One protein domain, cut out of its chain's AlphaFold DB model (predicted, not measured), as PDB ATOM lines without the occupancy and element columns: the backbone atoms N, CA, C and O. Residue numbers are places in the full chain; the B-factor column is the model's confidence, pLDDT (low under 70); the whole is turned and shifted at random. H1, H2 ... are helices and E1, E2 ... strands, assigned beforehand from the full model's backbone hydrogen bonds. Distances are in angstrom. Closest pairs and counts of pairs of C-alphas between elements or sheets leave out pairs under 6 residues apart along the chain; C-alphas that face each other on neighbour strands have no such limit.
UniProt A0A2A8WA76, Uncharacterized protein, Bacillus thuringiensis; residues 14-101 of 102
ATOM      1  N   TYR A  14      40.522  -4.420 -33.011       96.31
ATOM      2  CA  TYR A  14      39.465  -5.074 -32.242       96.31
ATOM      3  C   TYR A  14      38.319  -5.526 -33.148       96.31
ATOM      4  O   TYR A  14      37.821  -4.761 -33.973       96.31
ATOM      5  N   THR A  15      37.865  -6.765 -32.966       91.50
ATOM      6  CA  THR A  15      36.660  -7.291 -33.610       91.50
ATOM      7  C   THR A  15      35.593  -7.594 -32.567       91.50
ATOM      8  O   THR A  15      35.747  -8.479 -31.724       91.50
ATOM      9  N   SER A  16      34.472  -6.876 -32.647       90.88
ATOM     10  CA  SER A  16      33.324  -7.078 -31.761       90.88
ATOM     11  C   SER A  16      32.628  -8.419 -31.998       90.88
ATOM     12  O   SER A  16      32.117  -9.010 -31.052       90.88
ATOM     13  N   THR A  17      32.664  -8.946 -33.228       91.12
ATOM     14  CA  THR A  17      32.055 -10.237 -33.588       91.12
ATOM     15  C   THR A  17      32.628 -11.398 -32.780       91.12
ATOM     16  O   THR A  17      31.887 -12.284 -32.365       91.12
ATOM     17  N   PHE A  18      33.944 -11.395 -32.556       88.81
ATOM     18  CA  PHE A  18      34.631 -12.448 -31.802       88.81
ATOM     19  C   PHE A  18      35.072 -11.989 -30.410       88.81
ATOM     20  O   PHE A  18      35.587 -12.796 -29.644       88.81
ATOM     21  N   ASN A  19      34.855 -10.714 -30.078       92.75
ATOM     22  CA  ASN A  19      35.312 -10.076 -28.850       92.75
ATOM     23  C   ASN A  19      36.815 -10.305 -28.586       92.75
ATOM     24  O   ASN A  19      37.212 -10.722 -27.497       92.75
ATOM     25  N   VAL A  20      37.653 -10.047 -29.595       95.50
ATOM     26  CA  VAL A  20      39.117 -10.177 -29.494       95.50
ATOM     27  C   VAL A  20      39.829  -8.988 -30.124       95.50
ATOM     28  O   VAL A  20      39.359  -8.410 -31.106       95.50
ATOM     29  N   TYR A  21      41.000  -8.657 -29.590       97.75
ATOM     30  CA  TYR A  21      42.000  -7.868 -30.300       97.75
ATOM     31  C   TYR A  21      42.864  -8.804 -31.129       97.75
ATOM     32  O   TYR A  21      43.215  -9.886 -30.668       97.75
ATOM     33  N   GLN A  22      43.238  -8.377 -32.328       96.94
ATOM     34  CA  GLN A  22      44.101  -9.134 -33.218       96.94
ATOM     35  C   GLN A  22      45.221  -8.287 -33.793       96.94
ATOM     36  O   GLN A  22      45.032  -7.105 -34.089       96.94
ATOM     37  N   LYS A  23      46.370  -8.919 -34.006       97.56
ATOM     38  CA  LYS A  23      47.498  -8.318 -34.708       97.56
ATOM     39  C   LYS A  23      48.249  -9.387 -35.486       97.56
ATOM     40  O   LYS A  23      48.401 -10.512 -35.020       97.56
ATOM     41  N   VAL A  24      48.688  -9.031 -36.688       96.75
ATOM     42  CA  VAL A  24      49.389  -9.921 -37.620       96.75
ATOM     43  C   VAL A  24      50.798  -9.391 -37.823       96.75
ATOM     44  O   VAL A  24      50.977  -8.186 -37.999       96.75
ATOM     45  N   ASN A  25      51.780 -10.286 -37.858       97.38
ATOM     46  CA  ASN A  25      53.128  -9.967 -38.296       97.38
ATOM     47  C   ASN A  25      53.682 -11.115 -39.146       97.38
ATOM     48  O   ASN A  25      53.933 -12.198 -38.629       97.38
ATOM     49  N   GLN A  26      53.855 -10.864 -40.446       96.44
ATOM     50  CA  GLN A  26      54.343 -11.847 -41.422       96.44
ATOM     51  C   GLN A  26      53.572 -13.179 -41.363       96.44
ATOM     52  O   GLN A  26      52.393 -13.199 -41.754       96.44
ATOM     53  N   ASP A  27      54.222 -14.245 -40.889       96.69
ATOM     54  CA  ASP A  27      53.724 -15.621 -40.890       96.69
ATOM     55  C   ASP A  27      52.982 -15.994 -39.602       96.69
ATOM     56  O   ASP A  27      52.505 -17.118 -39.463       96.69
ATOM     57  N   VAL A  28      52.821 -15.053 -38.670       96.94
ATOM     58  CA  VAL A  28      52.106 -15.281 -37.411       96.94
ATOM     59  C   VAL A  28      51.065 -14.215 -37.121       96.94
ATOM     60  O   VAL A  28      51.089 -13.095 -37.641       96.94
ATOM     61  N   TYR A  29      50.123 -14.570 -36.255       96.94
ATOM     62  CA  TYR A  29      49.163 -13.633 -35.697       96.94
ATOM     63  C   TYR A  29      48.848 -13.959 -34.241       96.94
ATOM     64  O   TYR A  29      48.909 -15.116 -33.819       96.94
ATOM     65  N   CYS A  30      48.496 -12.921 -33.486       97.75
ATOM     66  CA  CYS A  30      48.080 -13.026 -32.098       97.75
ATOM     67  C   CYS A  30      46.628 -12.595 -31.923       97.75
ATOM     68  O   CYS A  30      46.181 -11.627 -32.548       97.75
ATOM     69  N   TYR A  31      45.941 -13.251 -30.989       97.38
ATOM     70  CA  TYR A  31      44.678 -12.792 -30.427       97.38
ATOM     71  C   TYR A  31      44.815 -12.515 -28.939       97.38
ATOM     72  O   TYR A  31      45.386 -13.328 -28.219       97.38
ATOM     73  N   VAL A  32      44.255 -11.396 -28.481       97.62
ATOM     74  CA  VAL A  32      44.032 -11.118 -27.059       97.62
ATOM     75  C   VAL A  32      42.532 -11.101 -26.805       97.62
ATOM     76  O   VAL A  32      41.794 -10.361 -27.455       97.62
ATOM     77  N   SER A  33      42.075 -11.929 -25.874       95.88
ATOM     78  CA  SER A  33      40.652 -12.175 -25.620       95.88
ATOM     79  C   SER A  33      40.330 -12.173 -24.128       95.88
ATOM     80  O   SER A  33      41.201 -12.390 -23.281       95.88
ATOM     81  N   GLN A  34      39.063 -11.922 -23.804       93.31
ATOM     82  CA  GLN A  34      38.553 -11.975 -22.438       93.31
ATOM     83  C   GLN A  34      37.674 -13.211 -22.237       93.31
ATOM     84  O   GLN A  34      36.685 -13.401 -22.943       93.31
ATOM     85  N   TYR A  35      37.998 -13.999 -21.215       91.06
ATOM     86  CA  TYR A  35      37.178 -15.095 -20.709       91.06
ATOM     87  C   TYR A  35      36.638 -14.760 -19.315       91.06
ATOM     88  O   TYR A  35      37.036 -13.790 -18.664       91.06
ATOM     89  N   PHE A  36      35.708 -15.579 -18.824       88.81
ATOM     90  CA  PHE A  36      35.198 -15.419 -17.469       88.81
ATOM     91  C   PHE A  36      36.312 -15.685 -16.441       88.81
ATOM     92  O   PHE A  36      36.741 -16.823 -16.250       88.81
ATOM     93  N   GLY A  37      36.777 -14.617 -15.788       91.06
ATOM     94  CA  GLY A  37      37.774 -14.663 -14.714       91.06
ATOM     95  C   GLY A  37      39.241 -14.531 -15.144       91.06
ATOM     96  O   GLY A  37      40.105 -14.538 -14.269       91.06
ATOM     97  N   TYR A  38      39.542 -14.414 -16.443       94.69
ATOM     98  CA  TYR A  38      40.903 -14.181 -16.946       94.69
ATOM     99  C   TYR A  38      40.903 -13.682 -18.397       94.69
ATOM    100  O   TYR A  38      39.924 -13.809 -19.128       94.69
ATOM    101  N   TYR A  39      42.034 -13.140 -18.821       95.94
ATOM    102  CA  TYR A  39      42.342 -12.773 -20.197       95.94
ATOM    103  C   TYR A  39      43.358 -13.756 -20.771       95.94
ATOM    104  O   TYR A  39      44.096 -14.389 -20.012       95.94
ATOM    105  N   THR A  40      43.417 -13.866 -22.097       97.38
ATOM    106  CA  THR A  40      44.438 -14.677 -22.774       97.38
ATOM    107  C   THR A  40      45.114 -13.917 -23.896       97.38
ATOM    108  O   THR A  40      44.496 -13.039 -24.496       97.38
ATOM    109  N   VAL A  41      46.358 -14.293 -24.186       98.19
ATOM    110  CA  VAL A  41      47.001 -14.060 -25.480       98.19
ATOM    111  C   VAL A  41      47.314 -15.405 -26.122       98.19
ATOM    112  O   VAL A  41      47.793 -16.318 -25.451       98.19
ATOM    113  N   GLN A  42      47.025 -15.534 -27.412       97.94
ATOM    114  CA  GLN A  42      47.210 -16.759 -28.183       97.94
ATOM    115  C   GLN A  42      47.956 -16.450 -29.481       97.94
ATOM    116  O   GLN A  42      47.556 -15.531 -30.191       97.94
ATOM    117  N   LEU A  43      49.001 -17.222 -29.797       97.94
ATOM    118  CA  LEU A  43      49.780 -17.120 -31.041       97.94
ATOM    119  C   LEU A  43      49.407 -18.249 -32.005       97.94
ATOM    120  O   LEU A  43      49.272 -19.404 -31.591       97.94
ATOM    121  N   TYR A  44      49.326 -17.932 -33.292       96.69
ATOM    122  CA  TYR A  44      48.984 -18.866 -34.360       96.69
ATOM    123  C   TYR A  44      49.898 -18.709 -35.576       96.69
ATOM    124  O   TYR A  44      50.334 -17.601 -35.896       96.69
ATOM    125  N   GLU A  45      50.092 -19.810 -36.304       96.06
ATOM    126  CA  GLU A  45      50.621 -19.802 -37.670       96.06
ATOM    127  C   GLU A  45      49.568 -19.261 -38.643       96.06
ATOM    128  O   GLU A  45      48.424 -19.734 -38.700       96.06
ATOM    129  N   ARG A  46      49.954 -18.275 -39.448       94.38
ATOM    130  CA  ARG A  46      49.081 -17.648 -40.435       94.38
ATOM    131  C   ARG A  46      48.748 -18.604 -41.578       94.38
ATOM    132  O   ARG A  46      49.586 -19.343 -42.069       94.38
ATOM    133  N   GLY A  47      47.501 -18.544 -42.046       91.12
ATOM    134  CA  GLY A  47      47.019 -19.393 -43.144       91.12
ATOM    135  C   GLY A  47      46.575 -20.788 -42.699       91.12
ATOM    136  O   GLY A  47      46.111 -21.566 -43.529       91.12
ATOM    137  N   THR A  48      46.646 -21.084 -41.399       87.81
ATOM    138  CA  THR A  48      46.147 -22.331 -40.818       87.81
ATOM    139  C   THR A  48      44.820 -22.115 -40.088       87.81
ATOM    140  O   THR A  48      44.515 -21.019 -39.615       87.81
ATOM    141  N   THR A  49      44.017 -23.176 -39.987       81.25
ATOM    142  CA  THR A  49      42.767 -23.216 -39.201       81.25
ATOM    143  C   THR A  49      42.928 -24.057 -37.930       81.25
ATOM    144  O   THR A  49      41.962 -24.638 -37.437       81.25
ATOM    145  N   GLY A  50      44.170 -24.219 -37.468       81.75
ATOM    146  CA  GLY A  50      44.512 -25.062 -36.328       81.75
ATOM    147  C   GLY A  50      44.183 -24.425 -34.979       81.75
ATOM    148  O   GLY A  50      43.629 -23.330 -34.883       81.75
ATOM    149  N   LEU A  51      44.556 -25.138 -33.917       88.69
ATOM    150  CA  LEU A  51      44.594 -24.577 -32.567       88.69
ATOM    151  C   LEU A  51      45.716 -23.531 -32.467       88.69
ATOM    152  O   LEU A  51      46.624 -23.503 -33.302       88.69
ATOM    153  N   CYS A  52      45.671 -22.691 -31.428       93.94
ATOM    154  CA  CYS A  52      46.815 -21.843 -31.090       93.94
ATOM    155  C   CYS A  52      48.042 -22.717 -30.829       93.94
ATOM    156  O   CYS A  52      47.923 -23.886 -30.485       93.94
ATOM    157  N   THR A  53      49.233 -22.163 -31.007       96.19
ATOM    158  CA  THR A  53      50.474 -22.868 -30.664       96.19
ATOM    159  C   THR A  53      50.966 -22.459 -29.290       96.19
ATOM    160  O   THR A  53      51.323 -23.322 -28.494       96.19
ATOM    161  N   LEU A  54      50.915 -21.159 -28.990       97.44
ATOM    162  CA  LEU A  54      51.183 -20.636 -27.656       97.44
ATOM    163  C   LEU A  54      49.914 -20.037 -27.060       97.44
ATOM    164  O   LEU A  54      49.139 -19.394 -27.771       97.44
ATOM    165  N   GLU A  55      49.742 -20.194 -25.754       98.00
ATOM    166  CA  GLU A  55      48.735 -19.490 -24.972       98.00
ATOM    167  C   GLU A  55      49.327 -19.039 -23.635       98.00
ATOM    168  O   GLU A  55      49.980 -19.817 -22.942       98.00
ATOM    169  N   ALA A  56      49.064 -17.787 -23.265       98.00
ATOM    170  CA  ALA A  56      49.330 -17.249 -21.938       98.00
ATOM    171  C   ALA A  56      48.069 -16.601 -21.360       98.00
ATOM    172  O   ALA A  56      47.188 -16.157 -22.103       98.00
ATOM    173  N   ARG A  57      47.970 -16.557 -20.030       97.38
ATOM    174  CA  ARG A  57      46.778 -16.134 -19.290       97.38
ATOM    175  C   ARG A  57      47.126 -15.137 -18.203       97.38
ATOM    176  O   ARG A  57      48.133 -15.294 -17.530       97.38
ATOM    177  N   SER A  58      46.241 -14.180 -17.951       96.50
ATOM    178  CA  SER A  58      46.347 -13.314 -16.774       96.50
ATOM    179  C   SER A  58      44.986 -13.064 -16.140       96.50
ATOM    180  O   SER A  58      43.983 -12.903 -16.833       96.50
ATOM    181  N   LYS A  59      44.928 -13.010 -14.805       94.38
ATOM    182  CA  LYS A  59      43.683 -12.737 -14.060       94.38
ATOM    183  C   LYS A  59      43.311 -11.253 -14.025       94.38
ATOM    184  O   LYS A  59      42.171 -10.927 -13.703       94.38
ATOM    185  N   GLY A  60      44.250 -10.360 -14.326       87.88
ATOM    186  CA  GLY A  60      44.026  -8.923 -14.165       87.88
ATOM    187  C   GLY A  60      45.012  -8.012 -14.887       87.88
ATOM    188  O   GLY A  60      44.682  -6.842 -15.067       87.88
ATOM    189  N   ASP A  61      46.161  -8.522 -15.339       90.81
ATOM    190  CA  ASP A  61      47.134  -7.736 -16.095       90.81
ATOM    191  C   ASP A  61      47.017  -8.033 -17.593       90.81
ATOM    192  O   ASP A  61      47.721  -8.857 -18.177       90.81
ATOM    193  N   ILE A  62      46.052  -7.372 -18.226       93.00
ATOM    194  CA  ILE A  62      45.879  -7.481 -19.672       93.00
ATOM    195  C   ILE A  62      47.003  -6.784 -20.449       93.00
ATOM    196  O   ILE A  62      47.332  -7.201 -21.560       93.00
ATOM    197  N   ASP A  63      47.617  -5.742 -19.888       93.56
ATOM    198  CA  ASP A  63      48.700  -5.034 -20.566       93.56
ATOM    199  C   ASP A  63      49.946  -5.918 -20.692       93.56
ATOM    200  O   ASP A  63      50.588  -5.892 -21.746       93.56
ATOM    201  N   ALA A  64      50.215  -6.777 -19.702       95.06
ATOM    202  CA  ALA A  64      51.227  -7.826 -19.802       95.06
ATOM    203  C   ALA A  64      50.960  -8.793 -20.969       95.06
ATOM    204  O   ALA A  64      51.889  -9.159 -21.688       95.06
ATOM    205  N   LEU A  65      49.698  -9.158 -21.221       97.00
ATOM    206  CA  LEU A  65      49.339 -10.037 -22.342       97.00
ATOM    207  C   LEU A  65      49.537  -9.362 -23.699       97.00
ATOM    208  O   LEU A  65      50.012 -10.003 -24.635       97.00
ATOM    209  N   PHE A  66      49.221  -8.072 -23.818       97.12
ATOM    210  CA  PHE A  66      49.532  -7.326 -25.037       97.12
ATOM    211  C   PHE A  66      51.039  -7.213 -25.265       97.12
ATOM    212  O   PHE A  66      51.492  -7.423 -26.385       97.12
ATOM    213  N   ALA A  67      51.814  -6.911 -24.218       96.94
ATOM    214  CA  ALA A  67      53.271  -6.834 -24.311       96.94
ATOM    215  C   ALA A  67      53.884  -8.181 -24.729       96.94
ATOM    216  O   ALA A  67      54.723  -8.223 -25.627       96.94
ATOM    217  N   LEU A  68      53.404  -9.283 -24.147       97.81
ATOM    218  CA  LEU A  68      53.810 -10.633 -24.528       97.81
ATOM    219  C   LEU A  68      53.408 -10.964 -25.973       97.81
ATOM    220  O   LEU A  68      54.186 -11.558 -26.713       97.81
ATOM    221  N   GLY A  69      52.224 -10.523 -26.405       97.88
ATOM    222  CA  GLY A  69      51.777 -10.646 -27.789       97.88
ATOM    223  C   GLY A  69      52.698  -9.928 -28.777       97.88
ATOM    224  O   GLY A  69      53.043 -10.509 -29.802       97.88
ATOM    225  N   GLU A  70      53.139  -8.703 -28.471       98.25
ATOM    226  CA  GLU A  70      54.127  -7.973 -29.284       98.25
ATOM    227  C   GLU A  70      55.473  -8.704 -29.338       98.25
ATOM    228  O   GLU A  70      56.070  -8.831 -30.410       98.25
ATOM    229  N   GLN A  71      55.931  -9.224 -28.195       97.88
ATOM    230  CA  GLN A  71      57.159 -10.007 -28.117       97.88
ATOM    231  C   GLN A  71      57.078 -11.241 -29.024       97.88
ATOM    232  O   GLN A  71      57.936 -11.418 -29.889       97.88
ATOM    233  N   TRP A  72      56.026 -12.053 -28.898       97.75
ATOM    234  CA  TRP A  72      55.841 -13.251 -29.721       97.75
ATOM    235  C   TRP A  72      55.726 -12.937 -31.210       97.75
ATOM    236  O   TRP A  72      56.351 -13.612 -32.026       97.75
ATOM    237  N   LEU A  73      54.974 -11.893 -31.573       97.62
ATOM    238  CA  LEU A  73      54.864 -11.449 -32.963       97.62
ATOM    239  C   LEU A  73      56.220 -11.049 -33.543       97.62
ATOM    240  O   LEU A  73      56.430 -11.224 -34.738       97.62
ATOM    241  N   SER A  74      57.128 -10.493 -32.739       97.31
ATOM    242  CA  SER A  74      58.468 -10.108 -33.186       97.31
ATOM    243  C   SER A  74      59.433 -11.296 -33.240       97.31
ATOM    244  O   SER A  74      60.164 -11.445 -34.218       97.31
ATOM    245  N   GLU A  75      59.454 -12.135 -32.202       96.38
ATOM    246  CA  GLU A  75      60.378 -13.270 -32.065       96.38
ATOM    247  C   GLU A  75      60.049 -14.433 -33.008       96.38
ATOM    248  O   GLU A  75      60.945 -15.186 -33.394       96.38
ATOM    249  N   HIS A  76      58.779 -14.579 -33.389       96.19
ATOM    250  CA  HIS A  76      58.282 -15.709 -34.178       96.19
ATOM    251  C   HIS A  76      57.693 -15.288 -35.528       96.19
ATOM    252  O   HIS A  76      56.960 -16.058 -36.139       96.19
ATOM    253  N   LYS A  77      58.019 -14.075 -35.998       94.56
ATOM    254  CA  LYS A  77      57.545 -13.513 -37.277       94.56
ATOM    255  C   LYS A  77      57.819 -14.413 -38.492       94.56
ATOM    256  O   LYS A  77      56.987 -14.480 -39.392       94.56
ATOM    257  N   ASP A  78      58.960 -15.105 -38.471       94.56
ATOM    258  CA  ASP A  78      59.380 -16.117 -39.438       94.56
ATOM    259  C   ASP A  78      59.080 -17.487 -38.808       94.56
ATOM    260  O   ASP A  78      59.865 -17.994 -37.999       94.56
ATOM    261  N   TRP A  79      57.893 -18.029 -39.086       93.00
ATOM    262  CA  TRP A  79      57.330 -19.168 -38.358       93.00
ATOM    263  C   TRP A  79      58.281 -20.377 -38.271       93.00
ATOM    264  O   TRP A  79      58.799 -20.866 -39.274       93.00
ATOM    265  N   ASP A  80      58.455 -20.903 -37.054       92.69
ATOM    266  CA  ASP A  80      59.195 -22.137 -36.779       92.69
ATOM    267  C   ASP A  80      58.562 -22.870 -35.587       92.69
ATOM    268  O   ASP A  80      58.943 -22.687 -34.425       92.69
ATOM    269  N   GLY A  81      57.555 -23.698 -35.877       87.62
ATOM    270  CA  GLY A  81      56.787 -24.411 -34.856       87.62
ATOM    271  C   GLY A  81      57.619 -25.353 -33.978       87.62
ATOM    272  O   GLY A  81      57.253 -25.586 -32.827       87.62
ATOM    273  N   GLU A  82      58.761 -25.865 -34.456       89.75
ATOM    274  CA  GLU A  82      59.623 -26.753 -33.663       89.75
ATOM    275  C   GLU A  82      60.269 -26.014 -32.487       89.75
ATOM    276  O   GLU A  82      60.347 -26.556 -31.382       89.75
ATOM    277  N   LYS A  83      60.663 -24.747 -32.683       90.12
ATOM    278  CA  LYS A  83      61.219 -23.909 -31.607       90.12
ATOM    279  C   LYS A  83      60.199 -23.604 -30.514       90.12
ATOM    280  O   LYS A  83      60.577 -23.404 -29.361       90.12
ATOM    281  N   LEU A  84      58.915 -23.595 -30.864       91.31
ATOM    282  CA  LEU A  84      57.838 -23.240 -29.947       91.31
ATOM    283  C   LEU A  84      57.454 -24.374 -29.002       91.31
ATOM    284  O   LEU A  84      56.999 -24.096 -27.899       91.31
ATOM    285  N   LYS A  85      57.697 -25.639 -29.368       89.44
ATOM    286  CA  LYS A  85      57.278 -26.812 -28.576       89.44
ATOM    287  C   LYS A  85      57.800 -26.810 -27.138       89.44
ATOM    288  O   LYS A  85      57.115 -27.294 -26.238       89.44
ATOM    289  N   ASN A  86      58.993 -26.254 -26.922       88.88
ATOM    290  CA  ASN A  86      59.642 -26.194 -25.609       88.88
ATOM    291  C   ASN A  86      59.244 -24.959 -24.785       88.88
ATOM    292  O   ASN A  86      59.625 -24.862 -23.621       88.88
ATOM    293  N   SER A  87      58.472 -24.027 -25.355       92.75
ATOM    294  CA  SER A  87      57.955 -22.868 -24.624       92.75
ATOM    295  C   SER A  87      57.006 -23.311 -23.504       92.75
ATOM    296  O   SER A  87      56.131 -24.135 -23.774       92.75
ATOM    297  N   PRO A  88      57.083 -22.736 -22.288       91.56
ATOM    298  CA  PRO A  88      56.128 -23.033 -21.211       91.56
ATOM    299  C   PRO A  88      54.679 -22.670 -21.580       91.56
ATOM    300  O   PRO A  88      53.734 -23.169 -20.973       91.56
ATOM    301  N   TYR A  89      54.506 -21.826 -22.599       95.94
ATOM    302  CA  TYR A  89      53.214 -21.421 -23.145       95.94
ATOM    303  C   TYR A  89      52.707 -22.350 -24.253       95.94
ATOM    304  O   TYR A  89      51.601 -22.154 -24.751       95.94
ATOM    305  N   SER A  90      53.502 -23.333 -24.685       96.31
ATOM    306  CA  SER A  90      53.117 -24.220 -25.779       96.31
ATOM    307  C   SER A  90      51.990 -25.146 -25.363       96.31
ATOM    308  O   SER A  90      52.155 -25.971 -24.462       96.31
ATOM    309  N   ILE A  91      50.870 -25.095 -26.084       94.88
ATOM    310  CA  ILE A  91      49.702 -25.922 -25.759       94.88
ATOM    311  C   ILE A  91      49.945 -27.422 -25.973       94.88
ATOM    312  O   ILE A  91      49.142 -28.252 -25.548       94.88
ATOM    313  N   SER A  92      51.043 -27.777 -26.649       92.75
ATOM    314  CA  SER A  92      51.467 -29.163 -26.841       92.75
ATOM    315  C   SER A  92      52.026 -29.800 -25.565       92.75
ATOM    316  O   SER A  92      52.182 -31.019 -25.526       92.75
ATOM    317  N   GLN A  93      52.373 -29.011 -24.540       90.31
ATOM    318  CA  GLN A  93      52.909 -29.530 -23.281       90.31
ATOM    319  C   GLN A  93      51.784 -29.925 -22.332       90.31
ATOM    320  O   GLN A  93      50.882 -29.142 -22.094       90.31
ATOM    321  N   MET A  94      51.842 -31.106 -21.717       88.00
ATOM    322  CA  MET A  94      50.749 -31.604 -20.866       88.00
ATOM    323  C   MET A  94      50.364 -30.644 -19.719       88.00
ATOM    324  O   MET A  94      49.187 -30.522 -19.389       88.00
ATOM    325  N   GLU A  95      51.341 -29.923 -19.168       91.44
ATOM    326  CA  GLU A  95      51.193 -29.033 -18.006       91.44
ATOM    327  C   GLU A  95      51.083 -27.545 -18.388       91.44
ATOM    328  O   GLU A  95      51.132 -26.672 -17.522       91.44
ATOM    329  N   TRP A  96      50.920 -27.213 -19.677       93.56
ATOM    330  CA  TRP A  96      50.946 -25.817 -20.144       93.56
ATOM    331  C   TRP A  96      49.961 -24.922 -19.380       93.56
ATOM    332  O   TRP A  96      50.275 -23.792 -19.025       93.56
ATOM    333  N   ARG A  97      48.774 -25.447 -19.041       93.00
ATOM    334  CA  ARG A  97      47.718 -24.700 -18.338       93.00
ATOM    335  C   ARG A  97      48.112 -24.254 -16.933       93.00
ATOM    336  O   ARG A  97      47.525 -23.299 -16.425       93.00
ATOM    337  N   GLU A  98      49.052 -24.948 -16.311       92.62
ATOM    338  CA  GLU A  98      49.555 -24.635 -14.973       92.62
ATOM    339  C   GLU A  98      50.659 -23.574 -15.042       92.62
ATOM    340  O   GLU A  98      50.745 -22.723 -14.161       92.62
ATOM    341  N   ASN A  99      51.421 -23.555 -16.141       92.06
ATOM    342  CA  ASN A  99      52.597 -22.700 -16.323       92.06
ATOM    343  C   ASN A  99      52.352 -21.450 -17.184       92.06
ATOM    344  O   ASN A  99      53.171 -20.538 -17.192       92.06
ATOM    345  N   CYS A 100      51.227 -21.375 -17.896       93.38
ATOM    346  CA  CYS A 100      50.931 -20.301 -18.848       93.38
ATOM    347  C   CYS A 100      50.507 -18.960 -18.228       93.38
ATOM    348  O   CYS A 100      50.021 -18.088 -18.945       93.38
ATOM    349  N   TRP A 101      50.623 -18.786 -16.913       95.50
ATOM    350  CA  TRP A 101      50.123 -17.595 -16.228       95.50
ATOM    351  C   TRP A 101      51.187 -16.504 -16.130       95.50
ATOM    352  O   TRP A 101      52.328 -16.788 -15.767       95.50
TER     353      TRP A 101
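What this domain is: This is residues 14 to 101 of the 102 residues of an uncharacterized protein of Bacillus thuringiensis (UniProt A0A2A8WA76). Picture one twisted antiparallel sheet of four strands, with the long helix H1 lying lengthwise over one face. After H1 the last part of the printed residues, with the very short helices H2 and H3, runs past the sheet's E4 edge, while residues 14 to 15 pair with residues 20 to 21 of E1 at the opposite edge. The 88 printed residues hold, in order, E1, E2, E3, E4, H1, H2 and H3; the sheet's order is E1, E2, E3, E4, and the class is mixed, helices and strands. The whole is compact, with a radius of gyration of the C-alphas of 12.2 A, and rounded, spanning 31 by 29 by 22 A.

How they stand to each other: Begin with the sheet: E1, residues 20 to 25, E2, residues 28 to 35, E3, residues 38 to 45, and E4, residues 54 to 58, form a meander, each strand the antiparallel neighbour of the one before. In the hairpin of E1 and E2, look for N 23 and O 30, 3.1 A apart and within hydrogen-bond range. In the hairpin of E2 and E3, N 31 and O 42 are within range at 2.9 A; in that of E3 and E4, N 41 and O 56 are at 2.9 A. The sheet is twisted, its C-alphas lying up to 4.5 A off its best plane. Now turn to H1, residues 62 to 75, which is on one face of the sheet and makes two layers with it, helix over strands. Its height over the sheet is 8.0 A, and it lies over E2 and E3, along the strands, at 9 degrees to E3 on the local plane. Its closest C-alphas to E3 are those of Leu 65 and Val 41, 5.6 A apart. H2, residues 81 to 84, is only just not on the sheet, with 4 pairs of C-alphas within 10 A; its closest C-alpha to E4 is that of Leu 84, 7.5 A from that of Leu 54. H3, residues 96 to 99, only grazes the sheet; it and E4 are near each other, with 9 pairs of C-alphas within 10 A. H1 and H3 are apart. In H1 every O i to N i+4 pair is within hydrogen-bond range; H2 and H3 are too short for such a pair, and in each the one O i to N i+3 pair is within range.

Where its parts are: Find C-alpha 20 at (39.117, -10.177, -29.494), where E1 begins and runs 16.5 A. E2 measures 22.4 A from first to last C-alpha, E3 23.6 A and E4 14.0 A. Find C-alpha 62 at (45.879, -7.481, -19.672); from there H1 runs 19.9 A to C-alpha 75 at (60.378, -13.270, -32.065). H2 and H3 are 5.2 A each, and H3 ends at C-alpha 99, (52.597, -22.700, -16.323).

The domain as a whole: Look to the C-alphas of Ser 16 and Asn 86 for the two farthest apart, at 33.1 A. The printed part, residues 14 to 101, has no cut. The link from H2 to H3, with 11 residues between them, is long. The mean pLDDT of the printed part is 94.1, and no printed residue is under 70.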